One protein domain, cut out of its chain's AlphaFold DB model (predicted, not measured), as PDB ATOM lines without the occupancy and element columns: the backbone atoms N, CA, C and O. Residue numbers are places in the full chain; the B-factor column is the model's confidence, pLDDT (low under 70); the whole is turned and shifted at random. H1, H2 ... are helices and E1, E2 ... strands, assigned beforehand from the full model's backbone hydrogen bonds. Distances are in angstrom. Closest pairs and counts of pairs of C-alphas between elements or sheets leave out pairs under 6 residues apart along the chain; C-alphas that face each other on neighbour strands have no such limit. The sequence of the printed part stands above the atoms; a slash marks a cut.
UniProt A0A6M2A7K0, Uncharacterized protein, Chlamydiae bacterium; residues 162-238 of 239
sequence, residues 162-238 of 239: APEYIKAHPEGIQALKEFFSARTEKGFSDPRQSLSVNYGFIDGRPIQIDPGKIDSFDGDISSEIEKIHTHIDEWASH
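This is residues 162 to 238 of the 239 residues of an uncharacterized protein of Chlamydiae bacterium (UniProt A0A6M2A7K0). A small two-stranded hairpin, E1 and E2, packs on one side of helix H2, and the longest helix, H4, runs beside H2 on another side, so H2 is in the middle. H1 sits near one end of this stack, with the short H3 beside it, and the unnamed residues 209 to 220 loop round to the start of H4. The 77 printed residues hold, in order, H1, H2, H3, E1, E2 and H4; the sheet E1 - E2 is antiparallel and the class is mostly helix. The whole is compact, with a radius of gyration of the C-alphas of 11.8 A, and elongated, spanning 36 by 22 by 19 A.

Find C-alpha 199 at (-35.490, -9.684, -25.955), where E1, residues 199 to 202, begins; E2 follows at residues 205 to 208. H2 is residues 172 to 185, 19.9 A long. H4, residues 221 to 236, runs 22.3 A to C-alpha 236 at (-40.387, -8.526, -13.949). H1 is residues 162 to 168, 10.0 A, and H3 is residues 195 to 198.

In the hairpin E1 and E2, look at N 200 and O 207, 3.0 A apart, and N 207 and O 200, 2.8 A. The closest C-alphas of H2 and E2, Leu 176 and Pro 206, are 5.8 A apart. H2 and H4 touch, closest at the C-alphas of Ser 181 and Ile 225, 5.7 A, at a shallow tilt of 24 degrees, opposite ways. H1 touches H3, closest at the C-alphas of Pro 163 and Ser 196, 5.8 A. H1 and H2 touch only at the corner, closest at the C-alphas of Ile 166 and Gly 172, 5.3 A. E1 and H4 are apart. Every O i to N i+4 pair is within hydrogen-bond range in H2 and H4, 2 of 3 in H1, and H3 is too short for one.

The farthest C-alphas, of Ala 168 and Asp 218, are 35.6 A apart. The printed part has no cut, the link E2 to H4 is long, and no printed residue is under 70 in pLDDT.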
ATOM      1  N   ALA A 162     -35.993  -5.192 -23.478       97.69
ATOM      2  CA  ALA A 162     -37.197  -5.466 -22.695       97.69
ATOM      3  C   ALA A 162     -37.223  -4.770 -21.313       97.69
ATOM      4  O   ALA A 162     -38.246  -4.157 -21.021       97.69
ATOM      5  N   PRO A 163     -36.137  -4.749 -20.502       97.81
ATOM      6  CA  PRO A 163     -36.103  -3.976 -19.254       97.81
ATOM      7  C   PRO A 163     -36.406  -2.487 -19.444       97.81
ATOM      8  O   PRO A 163     -37.157  -1.892 -18.677       97.81
ATOM      9  N   GLU A 164     -35.803  -1.880 -20.469       97.69
ATOM     10  CA  GLU A 164     -35.940  -0.451 -20.754       97.69
ATOM     11  C   GLU A 164     -37.360  -0.126 -21.219       97.69
ATOM     12  O   GLU A 164     -37.971   0.814 -20.715       97.69
ATOM     13  N   TYR A 165     -37.900  -0.940 -22.129       98.25
ATOM     14  CA  TYR A 165     -39.254  -0.770 -22.638       98.25
ATOM     15  C   TYR A 165     -40.298  -0.961 -21.531       98.25
ATOM     16  O   TYR A 165     -41.130  -0.086 -21.325       98.25
ATOM     17  N   ILE A 166     -40.225  -2.060 -20.772       98.19
ATOM     18  CA  ILE A 166     -41.226  -2.414 -19.751       98.19
ATOM     19  C   ILE A 166     -41.265  -1.401 -18.608       98.19
ATOM     20  O   ILE A 166     -42.337  -1.099 -18.092       98.19
ATOM     21  N   LYS A 167     -40.123  -0.809 -18.249       97.12
ATOM     22  CA  LYS A 167     -40.083   0.268 -17.255       97.12
ATOM     23  C   LYS A 167     -40.935   1.478 -17.657       97.12
ATOM     24  O   LYS A 167     -41.492   2.144 -16.787       97.12
ATOM     25  N   ALA A 168     -41.017   1.774 -18.954       97.75
ATOM     26  CA  ALA A 168     -41.875   2.827 -19.495       97.75
ATOM     27  C   ALA A 168     -43.293   2.329 -19.845       97.75
ATOM     28  O   ALA A 168     -44.231   3.121 -19.833       97.75
ATOM     29  N   HIS A 169     -43.433   1.031 -20.123       97.94
ATOM     30  CA  HIS A 169     -44.632   0.376 -20.646       97.94
ATOM     31  C   HIS A 169     -44.901  -0.949 -19.912       97.94
ATOM     32  O   HIS A 169     -44.588  -2.021 -20.448       97.94
ATOM     33  N   PRO A 170     -45.453  -0.923 -18.684       97.44
ATOM     34  CA  PRO A 170     -45.682  -2.132 -17.889       97.44
ATOM     35  C   PRO A 170     -46.555  -3.186 -18.589       97.44
ATOM     36  O   PRO A 170     -46.385  -4.384 -18.366       97.44
ATOM     37  N   GLU A 171     -47.442  -2.765 -19.497       97.00
ATOM     38  CA  GLU A 171     -48.235  -3.642 -20.365       97.00
ATOM     39  C   GLU A 171     -47.377  -4.557 -21.258       97.00
ATOM     40  O   GLU A 171     -47.834  -5.618 -21.688       97.00
ATOM     41  N   GLY A 172     -46.109  -4.200 -21.487       97.69
ATOM     42  CA  GLY A 172     -45.149  -5.009 -22.233       97.69
ATOM     43  C   GLY A 172     -44.902  -6.391 -21.618       97.69
ATOM     44  O   GLY A 172     -44.573  -7.320 -22.351       97.69
ATOM     45  N   ILE A 173     -45.119  -6.570 -20.309       97.94
ATOM     46  CA  ILE A 173     -45.026  -7.886 -19.649       97.94
ATOM     47  C   ILE A 173     -46.054  -8.854 -20.243       97.94
ATOM     48  O   ILE A 173     -45.717  -9.987 -20.591       97.94
ATOM     49  N   GLN A 174     -47.299  -8.397 -20.401       98.00
ATOM     50  CA  GLN A 174     -48.375  -9.212 -20.955       98.00
ATOM     51  C   GLN A 174     -48.114  -9.536 -22.431       98.00
ATOM     52  O   GLN A 174     -48.227 -10.691 -22.838       98.00
ATOM     53  N   ALA A 175     -47.651  -8.554 -23.210       97.81
ATOM     54  CA  ALA A 175     -47.259  -8.782 -24.598       97.81
ATOM     55  C   ALA A 175     -46.124  -9.818 -24.715       97.81
ATOM     56  O   ALA A 175     -46.141 -10.668 -25.603       97.81
ATOM     57  N   LEU A 176     -45.147  -9.790 -23.801       96.94
ATOM     58  CA  LEU A 176     -44.050 -10.757 -23.770       96.94
ATOM     59  C   LEU A 176     -44.550 -12.176 -23.463       96.94
ATOM     60  O   LEU A 176     -44.127 -13.126 -24.119       96.94
ATOM     61  N   LYS A 177     -45.485 -12.325 -22.518       96.75
ATOM     62  CA  LYS A 177     -46.142 -13.607 -22.221       96.75
ATOM     63  C   LYS A 177     -46.855 -14.179 -23.444       96.75
ATOM     64  O   LYS A 177     -46.637 -15.338 -23.789       96.75
ATOM     65  N   GLU A 178     -47.647 -13.356 -24.127       96.50
ATOM     66  CA  GLU A 178     -48.360 -13.738 -25.352       96.50
ATOM     67  C   GLU A 178     -47.402 -14.141 -26.474       96.50
ATOM     68  O   GLU A 178     -47.629 -15.134 -27.165       96.50
ATOM     69  N   PHE A 179     -46.284 -13.427 -26.612       95.62
ATOM     70  CA  PHE A 179     -45.230 -13.766 -27.562       95.62
ATOM     71  C   PHE A 179     -44.648 -15.158 -27.327       95.62
ATOM     72  O   PHE A 179     -44.487 -15.926 -28.278       95.62
ATOM     73  N   PHE A 180     -44.346 -15.513 -26.076       93.94
ATOM     74  CA  PHE A 180     -43.838 -16.847 -25.778       93.94
ATOM     75  C   PHE A 180     -44.911 -17.922 -25.936       93.94
ATOM     76  O   PHE A 180     -44.595 -18.988 -26.456       93.94
ATOM     77  N   SER A 181     -46.165 -17.644 -25.575       93.94
ATOM     78  CA  SER A 181     -47.282 -18.563 -25.820       93.94
ATOM     79  C   SER A 181     -47.432 -18.886 -27.306       93.94
ATOM     80  O   SER A 181     -47.346 -20.052 -27.687       93.94
ATOM     81  N   ALA A 182     -47.516 -17.859 -28.158       93.25
ATOM     82  CA  ALA A 182     -47.628 -18.027 -29.607       93.25
ATOM     83  C   ALA A 182     -46.431 -18.787 -30.203       93.25
ATOM     84  O   ALA A 182     -46.559 -19.517 -31.186       93.25
ATOM     85  N   ARG A 183     -45.241 -18.628 -29.619       91.81
ATOM     86  CA  ARG A 183     -44.038 -19.342 -30.047       91.81
ATOM     87  C   ARG A 183     -44.054 -20.819 -29.649       91.81
ATOM     88  O   ARG A 183     -43.720 -21.663 -30.483       91.81
ATOM     89  N   THR A 184     -44.456 -21.127 -28.419       92.12
ATOM     90  CA  THR A 184     -44.606 -22.506 -27.935       92.12
ATOM     91  C   THR A 184     -45.666 -23.253 -28.738       92.12
ATOM     92  O   THR A 184     -45.439 -24.393 -29.132       92.12
ATOM     93  N   GLU A 185     -46.772 -22.593 -29.087       91.75
ATOM     94  CA  GLU A 185     -47.817 -23.140 -29.966       91.75
ATOM     95  C   GLU A 185     -47.309 -23.463 -31.382       91.75
ATOM     96  O   GLU A 185     -47.789 -24.400 -32.017       91.75
ATOM     97  N   LYS A 186     -46.290 -22.741 -31.868       90.50
ATOM     98  CA  LYS A 186     -45.582 -23.056 -33.124       90.50
ATOM     99  C   LYS A 186     -44.586 -24.217 -32.989       90.50
ATOM    100  O   LYS A 186     -43.905 -24.537 -33.962       90.50
ATOM    101  N   GLY A 187     -44.479 -24.831 -31.810       91.75
ATOM    102  CA  GLY A 187     -43.566 -25.937 -31.532       91.75
ATOM    103  C   GLY A 187     -42.126 -25.496 -31.279       91.75
ATOM    104  O   GLY A 187     -41.201 -26.246 -31.587       91.75
ATOM    105  N   PHE A 188     -41.908 -24.285 -30.754       90.38
ATOM    106  CA  PHE A 188     -40.575 -23.782 -30.408       90.38
ATOM    107  C   PHE A 188     -40.501 -23.348 -28.945       90.38
ATOM    108  O   PHE A 188     -41.345 -22.582 -28.490       90.38
ATOM    109  N   SER A 189     -39.439 -23.736 -28.237       87.75
ATOM    110  CA  SER A 189     -39.153 -23.246 -26.882       87.75
ATOM    111  C   SER A 189     -37.769 -22.593 -26.783       87.75
ATOM    112  O   SER A 189     -36.859 -22.872 -27.570       87.75
ATOM    113  N   ASP A 190     -37.617 -21.680 -25.816       83.75
ATOM    114  CA  ASP A 190     -36.324 -21.130 -25.389       83.75
ATOM    115  C   ASP A 190     -36.126 -21.466 -23.903       83.75
ATOM    116  O   ASP A 190     -36.725 -20.821 -23.043       83.75
ATOM    117  N   PRO A 191     -35.285 -22.451 -23.561       73.62
ATOM    118  CA  PRO A 191     -35.129 -22.896 -22.180       73.62
ATOM    119  C   PRO A 191     -34.327 -21.929 -21.295       73.62
ATOM    120  O   PRO A 191     -34.205 -22.177 -20.098       73.62
ATOM    121  N   ARG A 192     -33.699 -20.881 -21.854       76.06
ATOM    122  CA  ARG A 192     -32.779 -19.996 -21.110       76.06
ATOM    123  C   ARG A 192     -33.216 -18.537 -21.042       76.06
ATOM    124  O   ARG A 192     -32.499 -17.776 -20.392       76.06
ATOM    125  N   GLN A 193     -34.301 -18.168 -21.735       81.00
ATOM    126  CA  GLN A 193     -35.032 -16.889 -21.661       81.00
ATOM    127  C   GLN A 193     -34.225 -15.751 -21.035       81.00
ATOM    128  O   GLN A 193     -34.515 -15.262 -19.950       81.00
ATOM    129  N   SER A 194     -33.149 -15.326 -21.696       90.00
ATOM    130  CA  SER A 194     -32.324 -14.238 -21.162       90.00
ATOM    131  C   SER A 194     -32.995 -12.898 -21.477       90.00
ATOM    132  O   SER A 194     -32.524 -12.145 -22.332       90.00
ATOM    133  N   LEU A 195     -34.131 -12.641 -20.816       92.31
ATOM    134  CA  LEU A 195     -35.088 -11.562 -21.093       92.31
ATOM    135  C   LEU A 195     -34.424 -10.183 -21.124       92.31
ATOM    136  O   LEU A 195     -34.703  -9.379 -22.008       92.31
ATOM    137  N   SER A 196     -33.456  -9.942 -20.236       94.00
ATOM    138  CA  SER A 196     -32.776  -8.646 -20.143       94.00
ATOM    139  C   SER A 196     -31.868  -8.295 -21.326       94.00
ATOM    140  O   SER A 196     -31.502  -7.133 -21.474       94.00
ATOM    141  N   VAL A 197     -31.447  -9.277 -22.129       92.06
ATOM    142  CA  VAL A 197     -30.404  -9.078 -23.158       92.06
ATOM    143  C   VAL A 197     -30.791  -9.588 -24.541       92.06
ATOM    144  O   VAL A 197     -30.328  -9.040 -25.539       92.06
ATOM    145  N   ASN A 198     -31.640 -10.613 -24.616       94.00
ATOM    146  CA  ASN A 198     -31.996 -11.265 -25.875       94.00
ATOM    147  C   ASN A 198     -33.378 -10.868 -26.384       94.00
ATOM    148  O   ASN A 198     -33.745 -11.293 -27.476       94.00
ATOM    149  N   TYR A 199     -34.127 -10.073 -25.625       95.88
ATOM    150  CA  TYR A 199     -35.490  -9.684 -25.955       95.88
ATOM    151  C   TYR A 199     -35.646  -8.169 -25.903       95.88
ATOM    152  O   TYR A 199     -34.983  -7.467 -25.134       95.88
ATOM    153  N   GLY A 200     -36.519  -7.661 -26.760       97.31
ATOM    154  CA  GLY A 200     -36.819  -6.244 -26.850       97.31
ATOM    155  C   GLY A 200     -38.120  -5.989 -27.587       97.31
ATOM    156  O   GLY A 200     -38.823  -6.930 -27.927       97.31
ATOM    157  N   PHE A 201     -38.435  -4.723 -27.824       98.31
ATOM    158  CA  PHE A 201     -39.687  -4.284 -28.421       98.31
ATOM    159  C   PHE A 201     -39.459  -3.397 -29.644       98.31
ATOM    160  O   PHE A 201     -38.538  -2.576 -29.670       98.31
ATOM    161  N   ILE A 202     -40.332  -3.560 -30.638       97.25
ATOM    162  CA  ILE A 202     -40.469  -2.706 -31.823       97.25
ATOM    163  C   ILE A 202     -41.945  -2.350 -31.947       97.25
ATOM    164  O   ILE A 202     -42.775  -3.248 -32.065       97.25
ATOM    165  N   ASP A 203     -42.272  -1.059 -31.909       95.50
ATOM    166  CA  ASP A 203     -43.652  -0.566 -32.026       95.50
ATOM    167  C   ASP A 203     -44.630  -1.290 -31.077       95.50
ATOM    168  O   ASP A 203     -45.726  -1.699 -31.459       95.50
ATOM    169  N   GLY A 204     -44.183  -1.525 -29.837       96.38
ATOM    170  CA  GLY A 204     -44.935  -2.234 -28.798       96.38
ATOM    171  C   GLY A 204     -45.037  -3.748 -28.955       96.38
ATOM    172  O   GLY A 204     -45.641  -4.403 -28.110       96.38
ATOM    173  N   ARG A 205     -44.411  -4.334 -29.979       97.25
ATOM    174  CA  ARG A 205     -44.373  -5.786 -30.179       97.25
ATOM    175  C   ARG A 205     -43.049  -6.369 -29.696       97.25
ATOM    176  O   ARG A 205     -41.998  -5.868 -30.106       97.25
ATOM    177  N   PRO A 206     -43.069  -7.421 -28.868       97.38
ATOM    178  CA  PRO A 206     -41.857  -8.105 -28.449       97.38
ATOM    179  C   PRO A 206     -41.201  -8.833 -29.627       97.38
ATOM    180  O   PRO A 206     -41.870  -9.422 -30.477       97.38
ATOM    181  N   ILE A 207     -39.874  -8.811 -29.643       96.31
ATOM    182  CA  ILE A 207     -39.028  -9.576 -30.548       96.31
ATOM    183  C   ILE A 207     -37.846 -10.192 -29.794       96.31
ATOM    184  O   ILE A 207     -37.379  -9.674 -28.776       96.31
ATOM    185  N   GLN A 208     -37.303 -11.275 -30.337       95.25
ATOM    186  CA  GLN A 208     -36.050 -11.876 -29.916       95.25
ATOM    187  C   GLN A 208     -34.890 -11.325 -30.758       95.25
ATOM    188  O   GLN A 208     -34.757 -11.587 -31.954       95.25
ATOM    189  N   ILE A 209     -34.002 -10.582 -30.106       93.69
ATOM    190  CA  ILE A 209     -32.844  -9.921 -30.710       93.69
ATOM    191  C   ILE A 209     -31.752 -10.935 -31.067       93.69
ATOM    192  O   ILE A 209     -31.111 -10.804 -32.108       93.69
ATOM    193  N   ASP A 210     -31.515 -11.943 -30.229       88.12
ATOM    194  CA  ASP A 210     -30.579 -13.030 -30.528       88.12
ATOM    195  C   ASP A 210     -31.323 -14.367 -30.453       88.12
ATOM    196  O   ASP A 210     -31.739 -14.745 -29.353       88.12
ATOM    197  N   PRO A 211     -31.509 -15.085 -31.582       81.94
ATOM    198  CA  PRO A 211     -32.271 -16.326 -31.617       81.94
ATOM    199  C   PRO A 211     -31.750 -17.389 -30.640       81.94
ATOM    200  O   PRO A 211     -32.513 -18.262 -30.249       81.94
ATOM    201  N   GLY A 212     -30.501 -17.308 -30.165       81.75
ATOM    202  CA  GLY A 212     -30.026 -18.187 -29.096       81.75
ATOM    203  C   GLY A 212     -30.209 -19.671 -29.442       81.75
ATOM    204  O   GLY A 212     -29.982 -20.078 -30.582       81.75
ATOM    205  N   LYS A 213     -30.589 -20.501 -28.465       78.50
ATOM    206  CA  LYS A 213     -31.022 -21.881 -28.729       78.50
ATOM    207  C   LYS A 213     -32.542 -21.891 -28.866       78.50
ATOM    208  O   LYS A 213     -33.236 -21.833 -27.861       78.50
ATOM    209  N   ILE A 214     -33.012 -21.933 -30.107       78.44
ATOM    210  CA  ILE A 214     -34.402 -22.250 -30.427       78.44
ATOM    211  C   ILE A 214     -34.432 -23.746 -30.672       78.44
ATOM    212  O   ILE A 214     -33.826 -24.211 -31.642       78.44
ATOM    213  N   ASP A 215     -35.096 -24.472 -29.788       80.38
ATOM    214  CA  ASP A 215     -35.243 -25.913 -29.906       80.38
ATOM    215  C   ASP A 215     -36.699 -26.228 -30.277       80.38
ATOM    216  O   ASP A 215     -37.629 -25.511 -29.892       80.38
ATOM    217  N   SER A 216     -36.896 -27.268 -31.089       84.69
ATOM    218  CA  SER A 216     -38.234 -27.801 -31.339       84.69
ATOM    219  C   SER A 216     -38.805 -28.343 -30.032       84.69
ATOM    220  O   SER A 216     -38.093 -29.025 -29.294       84.69
ATOM    221  N   PHE A 217     -40.075 -28.071 -29.775       85.94
ATOM    222  CA  PHE A 217     -40.778 -28.490 -28.576       85.94
ATOM    223  C   PHE A 217     -42.006 -29.320 -28.951       85.94
ATOM    224  O   PHE A 217     -42.874 -28.854 -29.686       85.94
ATOM    225  N   ASP A 218     -42.056 -30.547 -28.443       87.25
ATOM    226  CA  ASP A 218     -43.128 -31.531 -28.631       87.25
ATOM    227  C   ASP A 218     -43.766 -31.969 -27.298       87.25
ATOM    228  O   ASP A 218     -44.525 -32.936 -27.251       87.25
ATOM    229  N   GLY A 219     -43.451 -31.262 -26.207       90.69
ATOM    230  CA  GLY A 219     -43.988 -31.524 -24.877       90.69
ATOM    231  C   GLY A 219     -45.373 -30.915 -24.640       90.69
ATOM    232  O   GLY A 219     -46.052 -30.447 -25.554       90.69
ATOM    233  N   ASP A 220     -45.790 -30.899 -23.374       94.25
ATOM    234  CA  ASP A 220     -47.041 -30.261 -22.964       94.25
ATOM    235  C   ASP A 220     -46.942 -28.733 -23.090       94.25
ATOM    236  O   ASP A 220     -46.273 -28.060 -22.299       94.25
ATOM    237  N   ILE A 221     -47.634 -28.198 -24.097       93.31
ATOM    238  CA  ILE A 221     -47.716 -26.765 -24.398       93.31
ATOM    239  C   ILE A 221     -48.227 -25.975 -23.191       93.31
ATOM    240  O   ILE A 221     -47.674 -24.921 -22.886       93.31
ATOM    241  N   SER A 222     -49.246 -26.476 -22.487       93.56
ATOM    242  CA  SER A 222     -49.869 -25.732 -21.385       93.56
ATOM    243  C   SER A 222     -48.900 -25.585 -20.217       93.56
ATOM    244  O   SER A 222     -48.721 -24.487 -19.694       93.56
ATOM    245  N   SER A 223     -48.214 -26.678 -19.866       93.44
ATOM    246  CA  SER A 223     -47.218 -26.672 -18.792       93.44
ATOM    247  C   SER A 223     -46.018 -25.781 -19.119       93.44
ATOM    248  O   SER A 223     -45.546 -25.039 -18.256       93.44
ATOM    249  N   GLU A 224     -45.526 -25.810 -20.363       93.38
ATOM    250  CA  GLU A 224     -44.398 -24.959 -20.751       93.38
ATOM    251  C   GLU A 224     -44.797 -23.478 -20.766       93.38
ATOM    252  O   GLU A 224     -44.033 -22.645 -20.281       93.38
ATOM    253  N   ILE A 225     -46.003 -23.135 -21.229       94.19
ATOM    254  CA  ILE A 225     -46.517 -21.760 -21.168       94.19
ATOM    255  C   ILE A 225     -46.602 -21.264 -19.720       94.19
ATOM    256  O   ILE A 225     -46.109 -20.175 -19.427       94.19
ATOM    257  N   GLU A 226     -47.166 -22.059 -18.808       95.19
ATOM    258  CA  GLU A 226     -47.284 -21.698 -17.388       95.19
ATOM    259  C   GLU A 226     -45.910 -21.441 -16.751       95.19
ATOM    260  O   GLU A 226     -45.693 -20.433 -16.068       95.19
ATOM    261  N   LYS A 227     -44.942 -22.314 -17.041       94.62
ATOM    262  CA  LYS A 227     -43.556 -22.167 -16.590       94.62
ATOM    263  C   LYS A 227     -42.908 -20.888 -17.127       94.62
ATOM    264  O   LYS A 227     -42.241 -20.184 -16.370       94.62
ATOM    265  N   ILE A 228     -43.101 -20.570 -18.409       93.56
ATOM    266  CA  ILE A 228     -42.568 -19.342 -19.019       93.56
ATOM    267  C   ILE A 228     -43.196 -18.103 -18.382       93.56
ATOM    268  O   ILE A 228     -42.492 -17.155 -18.042       93.56
ATOM    269  N   HIS A 229     -44.516 -18.104 -18.195       95.56
ATOM    270  CA  HIS A 229     -45.227 -16.975 -17.595       95.56
ATOM    271  C   HIS A 229     -44.753 -16.717 -16.167       95.56
ATOM    272  O   HIS A 229     -44.468 -15.568 -15.835       95.56
ATOM    273  N   THR A 230     -44.576 -17.781 -15.378       95.94
ATOM    274  CA  THR A 230     -44.012 -17.701 -14.022       95.94
ATOM    275  C   THR A 230     -42.617 -17.075 -14.043       95.94
ATOM    276  O   THR A 230     -42.348 -16.140 -13.293       95.94
ATOM    277  N   HIS A 231     -41.744 -17.520 -14.953       95.19
ATOM    278  CA  HIS A 231     -40.399 -16.959 -15.081       95.19
ATOM    279  C   HIS A 231     -40.404 -15.470 -15.464       95.19
ATOM    280  O   HIS A 231     -39.606 -14.692 -14.939       95.19
ATOM    281  N   ILE A 232     -41.302 -15.061 -16.367       96.12
ATOM    282  CA  ILE A 232     -41.462 -13.655 -16.758       96.12
ATOM    283  C   ILE A 232     -41.919 -12.812 -15.565       96.12
ATOM    284  O   ILE A 232     -41.384 -11.723 -15.372       96.12
ATOM    285  N   ASP A 233     -42.867 -13.303 -14.763       96.69
ATOM    286  CA  ASP A 233     -43.356 -12.590 -13.576       96.69
ATOM    287  C   ASP A 233     -42.260 -12.428 -12.516       96.69
ATOM    288  O   ASP A 233     -42.058 -11.329 -11.993       96.69
ATOM    289  N   GLU A 234     -41.501 -13.493 -12.245       96.12
ATOM    290  CA  GLU A 234     -40.343 -13.448 -11.347       96.12
ATOM    291  C   GLU A 234     -39.309 -12.426 -11.825       96.12
ATOM    292  O   GLU A 234     -38.883 -11.558 -11.063       96.12
ATOM    293  N   TRP A 235     -38.937 -12.479 -13.105       96.00
ATOM    294  CA  TRP A 235     -37.998 -11.531 -13.698       96.00
ATOM    295  C   TRP A 235     -38.506 -10.085 -13.631       96.00
ATOM    296  O   TRP A 235     -37.747  -9.190 -13.255       96.00
ATOM    297  N   ALA A 236     -39.781  -9.852 -13.954       95.62
ATOM    298  CA  ALA A 236     -40.387  -8.526 -13.949       95.62
ATOM    299  C   ALA A 236     -40.451  -7.911 -12.543       95.62
ATOM    300  O   ALA A 236     -40.343  -6.695 -12.410       95.62
ATOM    301  N   SER A 237     -40.553  -8.733 -11.492       96.25
ATOM    302  CA  SER A 237     -40.517  -8.267 -10.096       96.25
ATOM    303  C   SER A 237     -39.179  -7.632  -9.677       96.25
ATOM    304  O   SER A 237     -39.095  -7.002  -8.622       96.25
ATOM    305  N   HIS A 238     -38.133  -7.788 -10.498       95.12
ATOM    306  CA  HIS A 238     -36.784  -7.270 -10.265       95.12
ATOM    307  C   HIS A 238     -36.392  -6.081 -11.166       95.12
ATOM    308  O   HIS A 238     -35.239  -5.641 -11.093       95.12
TER     309      HIS A 238